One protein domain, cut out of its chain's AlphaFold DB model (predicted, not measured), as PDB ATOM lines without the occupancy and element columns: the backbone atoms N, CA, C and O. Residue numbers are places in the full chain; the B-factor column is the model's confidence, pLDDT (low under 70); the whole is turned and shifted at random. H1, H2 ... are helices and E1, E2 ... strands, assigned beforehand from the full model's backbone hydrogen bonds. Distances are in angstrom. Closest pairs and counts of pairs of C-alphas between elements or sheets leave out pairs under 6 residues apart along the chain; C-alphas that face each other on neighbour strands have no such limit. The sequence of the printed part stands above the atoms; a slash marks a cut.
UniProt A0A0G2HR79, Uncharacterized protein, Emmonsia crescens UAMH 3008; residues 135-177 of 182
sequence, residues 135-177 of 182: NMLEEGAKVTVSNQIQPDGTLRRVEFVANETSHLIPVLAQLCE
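What this domain is: This is residues 135 to 177 of the 182 residues of an uncharacterized protein of Emmonsia crescens UAMH 3008 (UniProt A0A0G2HR79). A long two-stranded hairpin, E1 and E2, and the short helix H1 beyond its open end make one long, narrow body of 42 by 12 by 6 A, and from the end of E2, partway along that body, an arm ending in helix H2 sticks out to one side, with residues 165 to 177 standing free; the whole is flat. The 43 printed residues hold H1, E1, E2 and H2 in that order, a mixed class with one antiparallel sheet. The whole is extended, radius of gyration of the C-alphas 14.8 A, spanning 38 by 36 by 9 A.

How they stand to each other: H1, residues 135 to 139, is apart from E2, residues 155 to 161. E1, residues 143 to 149, and E2 form an antiparallel hairpin at 153 degrees; N 144 and O 160 are 2.8 A apart, within hydrogen-bond range. H2, residues 168 to 177, is apart from H1 and E1. In both helices every O i to N i+4 pair is within hydrogen-bond range.

Where its parts are: H1 begins at C-alpha 135 (230.381, 250.717, 267.943) and is 6.1 A long. E1 and E2 each measure 19.3 A. H2, 14.4 A, ends at C-alpha 177 (205.652, 278.990, 271.726).

The domain as a whole: The C-alphas farthest apart, Asn 135 and Asp 152, are 42.3 A apart. The printed part has no cut and no long link; no printed residue is under 70 in pLDDT.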
ATOM      1  N   ASN A 135     229.074 250.179 268.314       94.00
ATOM      2  CA  ASN A 135     230.381 250.717 267.943       94.00
ATOM      3  C   ASN A 135     230.233 252.028 267.161       94.00
ATOM      4  O   ASN A 135     230.919 252.994 267.461       94.00
ATOM      5  N   MET A 136     229.282 252.099 266.223       91.19
ATOM      6  CA  MET A 136     229.008 253.324 265.465       91.19
ATOM      7  C   MET A 136     228.544 254.483 266.365       91.19
ATOM      8  O   MET A 136     228.941 255.624 266.156       91.19
ATOM      9  N   LEU A 137     227.717 254.212 267.376       91.88
ATOM     10  CA  LEU A 137     227.284 255.229 268.339       91.88
ATOM     11  C   LEU A 137     228.403 255.626 269.312       91.88
ATOM     12  O   LEU A 137     228.470 256.788 269.700       91.88
ATOM     13  N   GLU A 138     229.282 254.691 269.684       94.25
ATOM     14  CA  GLU A 138     230.481 254.969 270.488       94.25
ATOM     15  C   GLU A 138     231.511 255.812 269.719       94.25
ATOM     16  O   GLU A 138     232.128 256.698 270.307       94.25
ATOM     17  N   GLU A 139     231.673 255.575 268.413       94.00
ATOM     18  CA  GLU A 139     232.502 256.393 267.513       94.00
ATOM     19  C   GLU A 139     231.930 257.808 267.320       94.00
ATOM     20  O   GLU A 139     232.681 258.764 267.114       94.00
ATOM     21  N   GLY A 140     230.610 257.951 267.438       91.31
ATOM     22  CA  GLY A 140     229.906 259.221 267.344       91.31
ATOM     23  C   GLY A 140     229.617 259.665 265.908       91.31
ATOM     24  O   GLY A 140     229.929 259.001 264.919       91.31
ATOM     25  N   ALA A 141     228.955 260.815 265.784       91.12
ATOM     26  CA  ALA A 141     228.552 261.341 264.489       91.12
ATOM     27  C   ALA A 141     229.757 261.847 263.681       91.12
ATOM     28  O   ALA A 141     230.605 262.596 264.170       91.12
ATOM     29  N   LYS A 142     229.808 261.475 262.401       92.94
ATOM     30  CA  LYS A 142     230.878 261.897 261.494       92.94
ATOM     31  C   LYS A 142     230.783 263.398 261.202       92.94
ATOM     32  O   LYS A 142     229.841 263.835 260.543       92.94
ATOM     33  N   VAL A 143     231.795 264.167 261.605       94.75
ATOM     34  CA  VAL A 143     231.897 265.608 261.320       94.75
ATOM     35  C   VAL A 143     232.712 265.848 260.046       94.75
ATOM     36  O   VAL A 143     233.846 265.389 259.919       94.75
ATOM     37  N   THR A 144     232.139 266.579 259.094       93.75
ATOM     38  CA  THR A 144     232.792 267.016 257.852       93.75
ATOM     39  C   THR A 144     232.956 268.530 257.879       93.75
ATOM     40  O   THR A 144     232.000 269.253 258.136       93.75
ATOM     41  N   VAL A 145     234.160 269.027 257.604       94.88
ATOM     42  CA  VAL A 145     234.469 270.466 257.616       94.88
ATOM     43  C   VAL A 145     234.644 270.951 256.179       94.88
ATOM     44  O   VAL A 145     235.453 270.393 255.439       94.88
ATOM     45  N   SER A 146     233.917 271.997 255.785       92.75
ATOM     46  CA  SER A 146     234.010 272.625 254.464       92.75
ATOM     47  C   SER A 146     234.237 274.133 254.583       92.75
ATOM     48  O   SER A 146     233.755 274.774 255.514       92.75
ATOM     49  N   ASN A 147     234.980 274.713 253.640       95.00
ATOM     50  CA  ASN A 147     235.177 276.160 253.566       95.00
ATOM     51  C   ASN A 147     234.156 276.754 252.596       95.00
ATOM     52  O   ASN A 147     234.186 276.470 251.401       95.00
ATOM     53  N   GLN A 148     233.274 277.601 253.113       93.31
ATOM     54  CA  GLN A 148     232.269 278.314 252.339       93.31
ATOM     55  C   GLN A 148     232.734 279.753 252.095       93.31
ATOM     56  O   GLN A 148     233.114 280.452 253.034       93.31
ATOM     57  N   ILE A 149     232.698 280.202 250.842       95.88
ATOM     58  CA  ILE A 149     232.953 281.603 250.488       95.88
ATOM     59  C   ILE A 149     231.686 282.404 250.790       95.88
ATOM     60  O   ILE A 149     230.604 282.066 250.310       95.88
ATOM     61  N   GLN A 150     231.818 283.449 251.594       94.75
ATOM     62  CA  GLN A 150     230.739 284.370 251.916       94.75
ATOM     63  C   GLN A 150     230.618 285.491 250.863       94.75
ATOM     64  O   GLN A 150     231.559 285.732 250.103       94.75
ATOM     65  N   PRO A 151     229.474 286.202 250.802       93.25
ATOM     66  CA  PRO A 151     229.268 287.303 249.854       93.25
ATOM     67  C   PRO A 151     230.246 288.480 250.006       93.25
ATOM     68  O   PRO A 151     230.434 289.243 249.063       93.25
ATOM     69  N   ASP A 152     230.871 288.633 251.173       93.62
ATOM     70  CA  ASP A 152     231.919 289.621 251.464       93.62
ATOM     71  C   ASP A 152     233.315 289.187 250.965       93.62
ATOM     72  O   ASP A 152     234.278 289.943 251.079       93.62
ATOM     73  N   GLY A 153     233.430 287.980 250.398       94.25
ATOM     74  CA  GLY A 153     234.682 287.382 249.934       94.25
ATOM     75  C   GLY A 153     235.468 286.647 251.023       94.25
ATOM     76  O   GLY A 153     236.514 286.067 250.722       94.25
ATOM     77  N   THR A 154     234.985 286.622 252.267       95.00
ATOM     78  CA  THR A 154     235.649 285.927 253.374       95.00
ATOM     79  C   THR A 154     235.363 284.423 253.322       95.00
ATOM     80  O   THR A 154     234.285 283.982 252.922       95.00
ATOM     81  N   LEU A 155     236.328 283.597 253.733       94.81
ATOM     82  CA  LEU A 155     236.111 282.159 253.910       94.81
ATOM     83  C   LEU A 155     235.593 281.874 255.318       94.81
ATOM     84  O   LEU A 155     236.270 282.156 256.306       94.81
ATOM     85  N   ARG A 156     234.428 281.234 255.406       94.38
ATOM     86  CA  ARG A 156     233.889 280.693 256.650       94.38
ATOM     87  C   ARG A 156     234.071 279.183 256.677       94.38
ATOM     88  O   ARG A 156     233.635 278.477 255.772       94.38
ATOM     89  N   ARG A 157     234.672 278.680 257.752       94.44
ATOM     90  CA  ARG A 157     234.664 277.249 258.055       94.44
ATOM     91  C   ARG A 157     233.259 276.856 258.519       94.44
ATOM     92  O   ARG A 157     232.756 277.427 259.485       94.44
ATOM     93  N   VAL A 158     232.638 275.913 257.823       92.69
ATOM     94  CA  VAL A 158     231.322 275.355 258.148       92.69
ATOM     95  C   VAL A 158     231.488 273.872 258.448       92.69
ATOM     96  O   VAL A 158     232.148 273.146 257.704       92.69
ATOM     97  N   GLU A 159     230.902 273.436 259.554       93.25
ATOM     98  CA  GLU A 159     230.908 272.045 259.993       93.25
ATOM     99  C   GLU A 159     229.551 271.418 259.684       93.25
ATOM    100  O   GLU A 159     228.507 272.036 259.885       93.25
ATOM    101  N   PHE A 160     229.582 270.199 259.161       90.69
ATOM    102  CA  PHE A 160     228.416 269.376 258.895       90.69
ATOM    103  C   PHE A 160     228.549 268.081 259.685       90.69
ATOM    104  O   PHE A 160     229.499 267.322 259.477       90.69
ATOM    105  N   VAL A 161     227.608 267.826 260.585       92.12
ATOM    106  CA  VAL A 161     227.565 266.604 261.386       92.12
ATOM    107  C   VAL A 161     226.586 265.632 260.731       92.12
ATOM    108  O   VAL A 161     225.424 265.955 260.494       92.12
ATOM    109  N   ALA A 162     227.058 264.433 260.390       87.56
ATOM    110  CA  ALA A 162     226.210 263.405 259.804       87.56
ATOM    111  C   ALA A 162     225.078 263.019 260.767       87.56
ATOM    112  O   ALA A 162     225.300 262.889 261.969       87.56
ATOM    113  N   ASN A 163     223.885 262.783 260.220       88.94
ATOM    114  CA  ASN A 163     222.662 262.478 260.972       88.94
ATOM    115  C   ASN A 163     222.144 263.627 261.862       88.94
ATOM    116  O   ASN A 163     221.218 263.412 262.641       88.94
ATOM    117  N   GLU A 164     222.687 264.843 261.740       90.62
ATOM    118  CA  GLU A 164     222.106 266.045 262.340       90.62
ATOM    119  C   GLU A 164     221.140 266.721 261.356       90.62
ATOM    120  O   GLU A 164     221.413 266.831 260.161       90.62
ATOM    121  N   THR A 165     220.015 267.220 261.870       92.06
ATOM    122  CA  THR A 165     219.170 268.183 261.155       92.06
ATOM    123  C   THR A 165     219.428 269.566 261.739       92.06
ATOM    124  O   THR A 165     219.004 269.862 262.859       92.06
ATOM    125  N   SER A 166     220.144 270.411 260.996       89.44
ATOM    126  CA  SER A 166     220.466 271.768 261.438       89.44
ATOM    127  C   SER A 166     219.203 272.555 261.790       89.44
ATOM    128  O   SER A 166     218.187 272.462 261.105       89.44
ATOM    129  N   HIS A 167     219.290 273.375 262.838       91.19
ATOM    130  CA  HIS A 167     218.225 274.291 263.272       91.19
ATOM    131  C   HIS A 167     216.923 273.637 263.763       91.19
ATOM    132  O   HIS A 167     215.964 274.359 264.029       91.19
ATOM    133  N   LEU A 168     216.891 272.316 263.976       95.19
ATOM    134  CA  LEU A 168     215.700 271.632 264.484       95.19
ATOM    135  C   LEU A 168     215.239 272.188 265.843       95.19
ATOM    136  O   LEU A 168     214.076 272.538 265.995       95.19
ATOM    137  N   ILE A 169     216.150 272.333 266.813       95.31
ATOM    138  CA  ILE A 169     215.808 272.814 268.164       95.31
ATOM    139  C   ILE A 169     215.207 274.235 268.151       95.31
ATOM    140  O   ILE A 169     214.138 274.414 268.729       95.31
ATOM    141  N   PRO A 170     215.810 275.238 267.477       95.81
ATOM    142  CA  PRO A 170     215.188 276.556 267.330       95.81
ATOM    143  C   PRO A 170     213.788 276.540 266.713       95.81
ATOM    144  O   PRO A 170     212.952 277.354 267.095       95.81
ATOM    145  N   VAL A 171     213.537 275.659 265.741       96.88
ATOM    146  CA  VAL A 171     212.220 275.544 265.097       96.88
ATOM    147  C   VAL A 171     211.216 274.901 266.046       96.88
ATOM    148  O   VAL A 171     210.125 275.432 266.208       96.88
ATOM    149  N   LEU A 172     211.591 273.813 266.723       96.44
ATOM    150  CA  LEU A 172     210.732 273.173 267.722       96.44
ATOM    151  C   LEU A 172     210.357 274.145 268.847       96.44
ATOM    152  O   LEU A 172     209.199 274.190 269.231       96.44
ATOM    153  N   ALA A 173     211.295 274.970 269.319       95.31
ATOM    154  CA  ALA A 173     211.008 275.993 270.324       95.31
ATOM    155  C   ALA A 173     209.953 277.009 269.847       95.31
ATOM    156  O   ALA A 173     209.015 277.299 270.581       95.31
ATOM    157  N   GLN A 174     210.066 277.497 268.606       96.06
ATOM    158  CA  GLN A 174     209.070 278.400 268.014       96.06
ATOM    159  C   GLN A 174     207.700 277.734 267.876       96.06
ATOM    160  O   GLN A 174     206.685 278.367 268.133       96.06
ATOM    161  N   LEU A 175     207.667 276.460 267.478       95.94
ATOM    162  CA  LEU A 175     206.415 275.711 267.380       95.94
ATOM    163  C   LEU A 175     205.770 275.526 268.755       95.94
ATOM    164  O   LEU A 175     204.565 275.699 268.866       95.94
ATOM    165  N   CYS A 176     206.560 275.254 269.796       94.81
ATOM    166  CA  CYS A 176     206.055 275.180 271.164       94.81
ATOM    167  C   CYS A 176     205.531 276.532 271.670       94.81
ATOM    168  O   CYS A 176     204.533 276.552 272.365       94.81
ATOM    169  N   GLU A 177     206.163 277.660 271.337       94.56
ATOM    170  CA  GLU A 177     205.652 278.990 271.726       94.56
ATOM    171  C   GLU A 177     204.315 279.345 271.057       94.56
ATOM    172  O   GLU A 177     203.543 280.130 271.604       94.56
TER     173      GLU A 177